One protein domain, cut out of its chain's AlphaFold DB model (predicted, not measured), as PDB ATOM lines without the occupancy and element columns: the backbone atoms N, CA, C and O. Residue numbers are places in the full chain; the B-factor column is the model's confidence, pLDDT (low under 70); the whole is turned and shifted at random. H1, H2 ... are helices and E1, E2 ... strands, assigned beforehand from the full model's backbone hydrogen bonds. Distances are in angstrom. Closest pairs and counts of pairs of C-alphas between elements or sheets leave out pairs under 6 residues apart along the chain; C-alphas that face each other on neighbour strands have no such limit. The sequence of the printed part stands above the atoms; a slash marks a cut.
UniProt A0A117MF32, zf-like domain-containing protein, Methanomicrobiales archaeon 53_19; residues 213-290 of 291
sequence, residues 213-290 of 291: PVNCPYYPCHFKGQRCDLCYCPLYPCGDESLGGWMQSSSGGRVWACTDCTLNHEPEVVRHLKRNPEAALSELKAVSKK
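AT A GLANCE: This is residues 213 to 290 of the 291 residues of the protein "zf-like domain-containing protein" of Methanomicrobiales archaeon 53_19 (UniProt A0A117MF32). With little regular structure, this domain is mostly loop: a long winding stretch, residues 213 to 244, then a small strand hairpin, E1 and E2, at one end of the longest axis and a helical hairpin, H1 and H2, at the other. The printed part has 78 residues, 25 of them in named elements, in the order E1, E2, H1, H2, class mixed. The two-stranded sheet, E1 - E2, is antiparallel. The whole is compact, radius of gyration of the C-alphas 13.3 A, spanning 37 by 31 by 19 A.

HOW THE PARTS SIT: E1, residues 245 to 248, and E2, residues 254 to 257, form an antiparallel hairpin at 139 degrees; N 247 and O 255 are within hydrogen-bond range at 2.8 A. H1, residues 267 to 275, and H2, residues 281 to 288, touch, their closest C-alphas those of Val 269 and Leu 284, 6.0 A apart. They run opposite ways at a steep tilt of 44 degrees, a helical hairpin. In both, every O i to N i+4 pair is within hydrogen-bond range. E1 is apart from H1 and H2.

IN THESE COORDINATES: E1 begins at C-alpha 245 (144.420, 143.445, 95.650) and measures 10.2 A, E2 9.4 A, H1 12.4 A and H2 10.6 A, ending at C-alpha 288 (156.993, 129.224, 91.202).

THE WHOLE: The two farthest C-alphas, of Ser 251 and Lys 290, are 40.0 A apart. The printed part has no cut, and no link between named elements is long. Residues 250 to 252 have pLDDT under 70.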
ATOM      1  N   PRO A 213     136.597 121.020  86.315       80.56
ATOM      2  CA  PRO A 213     137.726 121.123  85.397       80.56
ATOM      3  C   PRO A 213     137.449 120.438  84.048       80.56
ATOM      4  O   PRO A 213     138.202 120.646  83.099       80.56
ATOM      5  N   VAL A 214     136.410 119.601  83.957       82.12
ATOM      6  CA  VAL A 214     136.044 118.870  82.737       82.12
ATOM      7  C   VAL A 214     135.211 119.787  81.849       82.12
ATOM      8  O   VAL A 214     134.209 120.325  82.310       82.12
ATOM      9  N   ASN A 215     135.618 119.954  80.587       83.62
ATOM     10  CA  ASN A 215     134.942 120.813  79.603       83.62
ATOM     11  C   ASN A 215     134.698 122.248  80.106       83.62
ATOM     12  O   ASN A 215     133.678 122.857  79.791       83.62
ATOM     13  N   CYS A 216     135.629 122.784  80.903       84.12
ATOM     14  CA  CYS A 216     135.522 124.140  81.424       84.12
ATOM     15  C   CYS A 216     135.472 125.143  80.255       84.12
ATOM     16  O   CYS A 216     136.443 125.221  79.496       84.12
ATOM     17  N   PRO A 217     134.393 125.942  80.117       84.44
ATOM     18  CA  PRO A 217     134.242 126.879  79.002       84.44
ATOM     19  C   PRO A 217     135.267 128.016  79.051       84.44
ATOM     20  O   PRO A 217     135.491 128.696  78.056       84.44
ATOM     21  N   TYR A 218     135.903 128.209  80.206       84.31
ATOM     22  CA  TYR A 218     136.929 129.217  80.420       84.31
ATOM     23  C   TYR A 218     138.344 128.700  80.151       84.31
ATOM     24  O   TYR A 218     139.285 129.434  80.411       84.31
ATOM     25  N   TYR A 219     138.545 127.451  79.714       85.56
ATOM     26  CA  TYR A 219     139.897 126.927  79.504       85.56
ATOM     27  C   TYR A 219     140.517 127.402  78.171       85.56
ATOM     28  O   TYR A 219     139.902 127.198  77.124       85.56
ATOM     29  N   PRO A 220     141.774 127.897  78.168       89.06
ATOM     30  CA  PRO A 220     142.576 128.284  79.332       89.06
ATOM     31  C   PRO A 220     142.130 129.647  79.874       89.06
ATOM     32  O   PRO A 220     141.936 130.579  79.099       89.06
ATOM     33  N   CYS A 221     142.020 129.787  81.197       86.00
ATOM     34  CA  CYS A 221     141.622 131.072  81.778       86.00
ATOM     35  C   CYS A 221     142.812 132.018  81.990       86.00
ATOM     36  O   CYS A 221     142.603 133.220  82.059       86.00
ATOM     37  N   HIS A 222     144.038 131.488  82.076       88.94
ATOM     38  CA  HIS A 222     145.271 132.264  82.252       88.94
ATOM     39  C   HIS A 222     146.313 131.922  81.175       88.94
ATOM     40  O   HIS A 222     146.850 132.816  80.529       88.94
ATOM     41  N   PHE A 223     146.621 130.633  80.957       92.94
ATOM     42  CA  PHE A 223     147.631 130.204  79.977       92.94
ATOM     43  C   PHE A 223     147.467 128.742  79.527       92.94
ATOM     44  O   PHE A 223     146.947 127.883  80.239       92.94
ATOM     45  N   LYS A 224     147.963 128.421  78.325       92.81
ATOM     46  CA  LYS A 224     147.927 127.053  77.780       92.81
ATOM     47  C   LYS A 224     148.754 126.096  78.648       92.81
ATOM     48  O   LYS A 224     149.901 126.380  78.974       92.81
ATOM     49  N   GLY A 225     148.191 124.933  78.985       90.69
ATOM     50  CA  GLY A 225     148.864 123.935  79.829       90.69
ATOM     51  C   GLY A 225     148.755 124.195  81.336       90.69
ATOM     52  O   GLY A 225     149.377 123.479  82.122       90.69
ATOM     53  N   GLN A 226     147.953 125.180  81.751       92.75
ATOM     54  CA  GLN A 226     147.608 125.380  83.156       92.75
ATOM     55  C   GLN A 226     146.946 124.144  83.777       92.75
ATOM     56  O   GLN A 226     146.201 123.406  83.123       92.75
ATOM     57  N   ARG A 227     147.175 123.949  85.077       92.00
ATOM     58  CA  ARG A 227     146.410 123.015  85.906       92.00
ATOM     59  C   ARG A 227     145.170 123.717  86.440       92.00
ATOM     60  O   ARG A 227     145.238 124.871  86.840       92.00
ATOM     61  N   CYS A 228     144.045 123.013  86.482       89.25
ATOM     62  CA  CYS A 228     142.802 123.553  87.036       89.25
ATOM     63  C   CYS A 228     142.404 122.888  88.358       89.25
ATOM     64  O   CYS A 228     141.397 123.286  88.914       89.25
ATOM     65  N   ASP A 229     143.174 121.933  88.902       87.19
ATOM     66  CA  ASP A 229     142.822 121.198  90.135       87.19
ATOM     67  C   ASP A 229     142.412 122.099  91.306       87.19
ATOM     68  O   ASP A 229     141.609 121.690  92.136       87.19
ATOM     69  N   LEU A 230     143.001 123.294  91.373       86.69
ATOM     70  CA  LEU A 230     142.828 124.278  92.435       86.69
ATOM     71  C   LEU A 230     142.322 125.611  91.868       86.69
ATOM     72  O   LEU A 230     142.733 126.673  92.332       86.69
ATOM     73  N   CYS A 231     141.457 125.560  90.843       82.06
ATOM     74  CA  CYS A 231     140.881 126.744  90.190       82.06
ATOM     75  C   CYS A 231     140.271 127.718  91.208       82.06
ATOM     76  O   CYS A 231     140.418 128.930  91.072       82.06
ATOM     77  N   TYR A 232     139.669 127.183  92.272       82.62
ATOM     78  CA  TYR A 232     139.397 127.940  93.488       82.62
ATOM     79  C   TYR A 232     140.558 127.772  94.449       82.62
ATOM     80  O   TYR A 232     140.768 126.703  95.020       82.62
ATOM     81  N   CYS A 233     141.328 128.848  94.595       85.38
ATOM     82  CA  CYS A 233     142.534 128.837  95.398       85.38
ATOM     83  C   CYS A 233     142.199 128.481  96.864       85.38
ATOM     84  O   CYS A 233     141.439 129.214  97.508       85.38
ATOM     85  N   PRO A 234     142.787 127.408  97.430       83.69
ATOM     86  CA  PRO A 234     142.567 127.018  98.827       83.69
ATOM     87  C   PRO A 234     143.201 128.000  99.825       83.69
ATOM     88  O   PRO A 234     143.002 127.861 101.027       83.69
ATOM     89  N   LEU A 235     143.969 128.978  99.330       86.56
ATOM     90  CA  LEU A 235     144.540 130.073 100.113       86.56
ATOM     91  C   LEU A 235     143.728 131.364 100.006       86.56
ATOM     92  O   LEU A 235     144.141 132.362 100.579       86.56
ATOM     93  N   TYR A 236     142.632 131.397  99.241       85.06
ATOM     94  CA  TYR A 236     141.847 132.620  99.104       85.06
ATOM     95  C   TYR A 236     141.039 132.895 100.389       85.06
ATOM     96  O   TYR A 236     140.338 131.988 100.855       85.06
ATOM     97  N   PRO A 237     140.975 134.158 100.853       86.50
ATOM     98  CA  PRO A 237     141.764 135.289 100.369       86.50
ATOM     99  C   PRO A 237     143.172 135.206 100.966       86.50
ATOM    100  O   PRO A 237     143.319 135.023 102.170       86.50
ATOM    101  N   CYS A 238     144.212 135.322 100.136       89.19
ATOM    102  CA  CYS A 238     145.584 135.187 100.635       89.19
ATOM    103  C   CYS A 238     146.158 136.510 101.153       89.19
ATOM    104  O   CYS A 238     147.130 136.488 101.904       89.19
ATOM    105  N   GLY A 239     145.577 137.643 100.740       89.75
ATOM    106  CA  GLY A 239     145.974 138.985 101.174       89.75
ATOM    107  C   GLY A 239     147.354 139.449 100.693       89.75
ATOM    108  O   GLY A 239     147.797 140.518 101.093       89.75
ATOM    109  N   ASP A 240     148.048 138.670  99.861       93.25
ATOM    110  CA  ASP A 240     149.376 139.015  99.349       93.25
ATOM    111  C   ASP A 240     149.256 139.925  98.122       93.25
ATOM    112  O   ASP A 240     148.905 139.465  97.034       93.25
ATOM    113  N   GLU A 241     149.555 141.213  98.296       93.62
ATOM    114  CA  GLU A 241     149.391 142.252  97.264       93.62
ATOM    115  C   GLU A 241     150.266 142.048  96.016       93.62
ATOM    116  O   GLU A 241     150.025 142.658  94.980       93.62
ATOM    117  N   SER A 242     151.250 141.141  96.056       93.38
ATOM    118  CA  SER A 242     151.976 140.748  94.838       93.38
ATOM    119  C   SER A 242     151.207 139.757  93.954       93.38
ATOM    120  O   SER A 242     151.653 139.457  92.850       93.38
ATOM    121  N   LEU A 243     150.082 139.224  94.438       93.44
ATOM    122  CA  LEU A 243     149.233 138.240  93.759       93.44
ATOM    123  C   LEU A 243     147.792 138.741  93.549       93.44
ATOM    124  O   LEU A 243     146.947 137.988  93.064       93.44
ATOM    125  N   GLY A 244     147.473 139.967  93.958       93.44
ATOM    126  CA  GLY A 244     146.122 140.514  93.883       93.44
ATOM    127  C   GLY A 244     145.964 141.814  94.662       93.44
ATOM    128  O   GLY A 244     146.944 142.412  95.089       93.44
ATOM    129  N   GLY A 245     144.725 142.247  94.870       93.00
ATOM    130  CA  GLY A 245     144.420 143.445  95.650       93.00
ATOM    131  C   GLY A 245     143.003 143.444  96.216       93.00
ATOM    132  O   GLY A 245     142.136 142.697  95.770       93.00
ATOM    133  N   TRP A 246     142.750 144.286  97.217       89.88
ATOM    134  CA  TRP A 246     141.411 144.461  97.784       89.88
ATOM    135  C   TRP A 246     140.588 145.448  96.950       89.88
ATOM    136  O   TRP A 246     141.004 146.583  96.741       89.88
ATOM    137  N   MET A 247     139.392 145.041  96.530       87.25
ATOM    138  CA  MET A 247     138.439 145.878  95.795       87.25
ATOM    139  C   MET A 247     137.175 146.109  96.617       87.25
ATOM    140  O   MET A 247     136.788 145.264  97.423       87.25
ATOM    141  N   GLN A 248     136.501 147.236  96.407       81.44
ATOM    142  CA  GLN A 248     135.223 147.512  97.058       81.44
ATOM    143  C   GLN A 248     134.101 146.728  96.365       81.44
ATOM    144  O   GLN A 248     133.964 146.779  95.142       81.44
ATOM    145  N   SER A 249     133.307 145.984  97.134       70.81
ATOM    146  CA  SER A 249     132.149 145.265  96.596       70.81
ATOM    147  C   SER A 249     130.985 146.222  96.350       70.81
ATOM    148  O   SER A 249     130.735 147.128  97.148       70.81
ATOM    149  N   SER A 250     130.208 145.970  95.294       66.94
ATOM    150  CA  SER A 250     128.962 146.691  95.004       66.94
ATOM    151  C   SER A 250     127.900 146.534  96.099       66.94
ATOM    152  O   SER A 250     127.016 147.377  96.217       66.94
ATOM    153  N   SER A 251     127.997 145.488  96.922       58.91
ATOM    154  CA  SER A 251     127.119 145.242  98.073       58.91
ATOM    155  C   SER A 251     127.642 145.822  99.393       58.91
ATOM    156  O   SER A 251     127.083 145.518 100.441       58.91
ATOM    157  N   GLY A 252     128.727 146.602  99.363       63.62
ATOM    158  CA  GLY A 252     129.470 147.003 100.558       63.62
ATOM    159  C   GLY A 252     130.519 145.965 100.978       63.62
ATOM    160  O   GLY A 252     130.420 144.785 100.640       63.62
ATOM    161  N   GLY A 253     131.557 146.425 101.683       70.06
ATOM    162  CA  GLY A 253     132.711 145.612 102.090       70.06
ATOM    163  C   GLY A 253     133.858 145.581 101.069       70.06
ATOM    164  O   GLY A 253     133.798 146.222 100.015       70.06
ATOM    165  N   ARG A 254     134.930 144.845 101.398       76.25
ATOM    166  CA  ARG A 254     136.094 144.619 100.523       76.25
ATOM    167  C   ARG A 254     136.181 143.148 100.123       76.25
ATOM    168  O   ARG A 254     136.004 142.272 100.959       76.25
ATOM    169  N   VAL A 255     136.498 142.882  98.862       80.06
ATOM    170  CA  VAL A 255     136.699 141.539  98.306       80.06
ATOM    171  C   VAL A 255     138.118 141.444  97.760       80.06
ATOM    172  O   VAL A 255     138.612 142.378  97.133       80.06
ATOM    173  N   TRP A 256     138.782 140.322  98.013       88.19
ATOM    174  CA  TRP A 256     140.109 140.047  97.475       88.19
ATOM    175  C   TRP A 256     140.017 139.681  95.991       88.19
ATOM    176  O   TRP A 256     139.350 138.720  95.625       88.19
ATOM    177  N   ALA A 257     140.696 140.423  95.129       89.25
ATOM    178  CA  ALA A 257     140.751 140.178  93.696       89.25
ATOM    179  C   ALA A 257     142.136 139.668  93.314       89.25
ATOM    180  O   ALA A 257     143.114 140.406  93.349       89.25
ATOM    181  N   CYS A 258     142.217 138.394  92.943       90.06
ATOM    182  CA  CYS A 258     143.442 137.756  92.463       90.06
ATOM    183  C   CYS A 258     143.254 137.196  91.047       90.06
ATOM    184  O   CYS A 258     143.715 136.097  90.750       90.06
ATOM    185  N   THR A 259     142.511 137.914  90.199       86.62
ATOM    186  CA  THR A 259     142.127 137.474  88.846       86.62
ATOM    187  C   THR A 259     143.313 137.231  87.923       86.62
ATOM    188  O   THR A 259     143.196 136.417  87.020       86.62
ATOM    189  N   ASP A 260     144.443 137.891  88.182       88.62
ATOM    190  CA  ASP A 260     145.668 137.761  87.385       88.62
ATOM    191  C   ASP A 260     146.698 136.808  88.025       88.62
ATOM    192  O   ASP A 260     147.811 136.640  87.526       88.62
ATOM    193  N   CYS A 261     146.355 136.169  89.149       92.81
ATOM    194  CA  CYS A 261     147.250 135.259  89.857       92.81
ATOM    195  C   CYS A 261     147.354 133.905  89.144       92.81
ATOM    196  O   CYS A 261     146.394 133.144  89.079       92.81
ATOM    197  N   THR A 262     148.557 133.536  88.705       94.12
ATOM    198  CA  THR A 262     148.821 132.239  88.059       94.12
ATOM    199  C   THR A 262     149.225 131.130  89.027       94.12
ATOM    200  O   THR A 262     149.341 129.973  88.622       94.12
ATOM    201  N   LEU A 263     149.447 131.453  90.304       94.06
ATOM    202  CA  LEU A 263     150.142 130.577  91.249       94.06
ATOM    203  C   LEU A 263     149.451 129.209  91.406       94.06
ATOM    204  O   LEU A 263     150.101 128.169  91.383       94.06
ATOM    205  N   ASN A 264     148.120 129.185  91.502       90.38
ATOM    206  CA  ASN A 264     147.300 127.965  91.603       90.38
ATOM    207  C   ASN A 264     147.027 127.278  90.249       90.38
ATOM    208  O   ASN A 264     146.333 126.260  90.207       90.38
ATOM    209  N   HIS A 265     147.569 127.818  89.159       92.75
ATOM    210  CA  HIS A 265     147.487 127.276  87.806       92.75
ATOM    211  C   HIS A 265     148.822 126.691  87.323       92.75
ATOM    212  O   HIS A 265     148.855 125.895  86.377       92.75
ATOM    213  N   GLU A 266     149.929 127.023  87.986       95.19
ATOM    214  CA  GLU A 266     151.261 126.526  87.657       95.19
ATOM    215  C   GLU A 266     151.429 125.034  88.006       95.19
ATOM    216  O   GLU A 266     151.241 124.642  89.160       95.19
ATOM    217  N   PRO A 267     151.839 124.172  87.049       94.75
ATOM    218  CA  PRO A 267     151.895 122.727  87.278       94.75
ATOM    219  C   PRO A 267     152.759 122.268  88.458       94.75
ATOM    220  O   PRO A 267     152.365 121.338  89.162       94.75
ATOM    221  N   GLU A 268     153.921 122.894  88.673       95.38
ATOM    222  CA  GLU A 268     154.810 122.566  89.797       95.38
ATOM    223  C   GLU A 268     154.190 122.981  91.130       95.38
ATOM    224  O   GLU A 268     154.171 122.190  92.071       95.38
ATOM    225  N   VAL A 269     153.609 124.181  91.192       95.44
ATOM    226  CA  VAL A 269     152.970 124.705  92.401       95.44
ATOM    227  C   VAL A 269     151.749 123.871  92.776       95.44
ATOM    228  O   VAL A 269     151.613 123.475  93.930       95.44
ATOM    229  N   VAL A 270     150.892 123.523  91.809       93.81
ATOM    230  CA  VAL A 270     149.723 122.662  92.055       93.81
ATOM    231  C   VAL A 270     150.150 121.281  92.547       93.81
ATOM    232  O   VAL A 270     149.578 120.768  93.508       93.81
ATOM    233  N   ARG A 271     151.171 120.670  91.931       94.44
ATOM    234  CA  ARG A 271     151.704 119.383  92.402       94.44
ATOM    235  C   ARG A 271     152.276 119.487  93.810       94.44
ATOM    236  O   ARG A 271     152.027 118.596  94.620       94.44
ATOM    237  N   HIS A 272     153.016 120.555  94.093       94.88
ATOM    238  CA  HIS A 272     153.602 120.796  95.406       94.88
ATOM    239  C   HIS A 272     152.527 120.969  96.474       94.88
ATOM    240  O   HIS A 272     152.569 120.280  97.484       94.88
ATOM    241  N   LEU A 273     151.522 121.808  96.223       92.69
ATOM    242  CA  LEU A 273     150.443 122.078  97.171       92.69
ATOM    243  C   LEU A 273     149.559 120.848  97.418       92.69
ATOM    244  O   LEU A 273     149.157 120.607  98.548       92.69
ATOM    245  N   LYS A 274     149.302 120.013  96.401       90.62
ATOM    246  CA  LYS A 274     148.576 118.744  96.603       90.62
ATOM    247  C   LYS A 274     149.349 117.752  97.478       90.62
ATOM    248  O   LYS A 274     148.724 116.965  98.178       90.62
ATOM    249  N   ARG A 275     150.686 117.762  97.423       92.00
ATOM    250  CA  ARG A 275     151.546 116.914  98.271       92.00
ATOM    251  C   ARG A 275     151.739 117.499  99.668       92.00
ATOM    252  O   ARG A 275     151.801 116.752 100.634       92.00
ATOM    253  N   ASN A 276     151.821 118.821  99.750       92.12
ATOM    254  CA  ASN A 276     152.104 119.584 100.956       92.12
ATOM    255  C   ASN A 276     150.960 120.579 101.182       92.12
ATOM    256  O   ASN A 276     151.134 121.781 100.955       92.12
ATOM    257  N   PRO A 277     149.773 120.112 101.605       89.69
ATOM    258  CA  PRO A 277     148.607 120.976 101.725       89.69
ATOM    259  C   PRO A 277     148.791 122.077 102.773       89.69
ATOM    260  O   PRO A 277     148.048 123.048 102.747       89.69
ATOM    261  N   GLU A 278     149.801 121.993 103.642       87.88
ATOM    262  CA  GLU A 278     150.164 123.019 104.632       87.88
ATOM    263  C   GLU A 278     151.302 123.961 104.189       87.88
ATOM    264  O   GLU A 278     151.628 124.895 104.913       87.88
ATOM    265  N   ALA A 279     151.830 123.817 102.964       91.69
ATOM    266  CA  ALA A 279     152.902 124.668 102.429       91.69
ATOM    267  C   ALA A 279     152.574 126.170 102.516       91.69
ATOM    268  O   ALA A 279     151.515 126.615 102.064       91.69
ATOM    269  N   ALA A 280     153.458 126.982 103.089       91.44
ATOM    270  CA  ALA A 280     153.200 128.416 103.247       91.44
ATOM    271  C   ALA A 280     153.088 129.123 101.881       91.44
ATOM    272  O   ALA A 280     153.656 128.678 100.886       91.44
ATOM    273  N   LEU A 281     152.399 130.268 101.813       92.75
ATOM    274  CA  LEU A 281     152.319 131.027 100.557       92.75
ATOM    275  C   LEU A 281     153.713 131.431 100.043       92.75
ATOM    276  O   LEU A 281     153.983 131.350  98.847       92.75
ATOM    277  N   SER A 282     154.616 131.807 100.952       94.31
ATOM    278  CA  SER A 282     156.020 132.108 100.647       94.31
ATOM    279  C   SER A 282     156.748 130.927  99.998       94.31
ATOM    280  O   SER A 282     157.515 131.118  99.057       94.31
ATOM    281  N   GLU A 283     156.465 129.709 100.453       95.25
ATOM    282  CA  GLU A 283     157.004 128.472  99.893       95.25
ATOM    283  C   GLU A 283     156.471 128.224  98.478       95.25
ATOM    284  O   GLU A 283     157.253 127.966  97.566       95.25
ATOM    285  N   LEU A 284     155.163 128.390  98.252       95.12
ATOM    286  CA  LEU A 284     154.574 128.255  96.916       95.12
ATOM    287  C   LEU A 284     155.156 129.274  95.929       95.12
ATOM    288  O   LEU A 284     155.500 128.917  94.801       95.12
ATOM    289  N   LYS A 285     155.342 130.527  96.363       95.56
ATOM    290  CA  LYS A 285     156.013 131.568  95.568       95.56
ATOM    291  C   LYS A 285     157.467 131.195  95.264       95.56
ATOM    292  O   LYS A 285     157.956 131.483  94.176       95.56
ATOM    293  N   ALA A 286     158.166 130.542  96.194       95.75
ATOM    294  CA  ALA A 286     159.522 130.053  95.960       95.75
ATOM    295  C   ALA A 286     159.562 128.885  94.959       95.75
ATOM    296  O   ALA A 286     160.493 128.815  94.163       95.75
ATOM    297  N   VAL A 287     158.562 127.995  94.962       95.50
ATOM    298  CA  VAL A 287     158.418 126.927  93.954       95.50
ATOM    299  C   VAL A 287     158.171 127.518  92.565       95.50
ATOM    300  O   VAL A 287     158.818 127.097  91.612       95.50
ATOM    301  N   SER A 288     157.297 128.522  92.459       92.50
ATOM    302  CA  SER A 288     156.993 129.224  91.202       92.50
ATOM    303  C   SER A 288     158.236 129.868  90.567       92.50
ATOM    304  O   SER A 288     158.495 129.690  89.380       92.50
ATOM    305  N   LYS A 289     159.080 130.526  91.374       87.81
ATOM    306  CA  LYS A 289     160.306 131.216  90.916       87.81
ATOM    307  C   LYS A 289     161.440 130.303  90.434       87.81
ATOM    308  O   LYS A 289     162.423 130.809  89.906       87.81
ATOM    309  N   LYS A 290     161.364 128.989  90.663       79.25
ATOM    310  CA  LYS A 290     162.397 128.021  90.234       79.25
ATOM    311  C   LYS A 290     162.224 127.556  88.780       79.25
ATOM    312  O   LYS A 290     162.918 126.632  88.361       79.25
TER     313      LYS A 290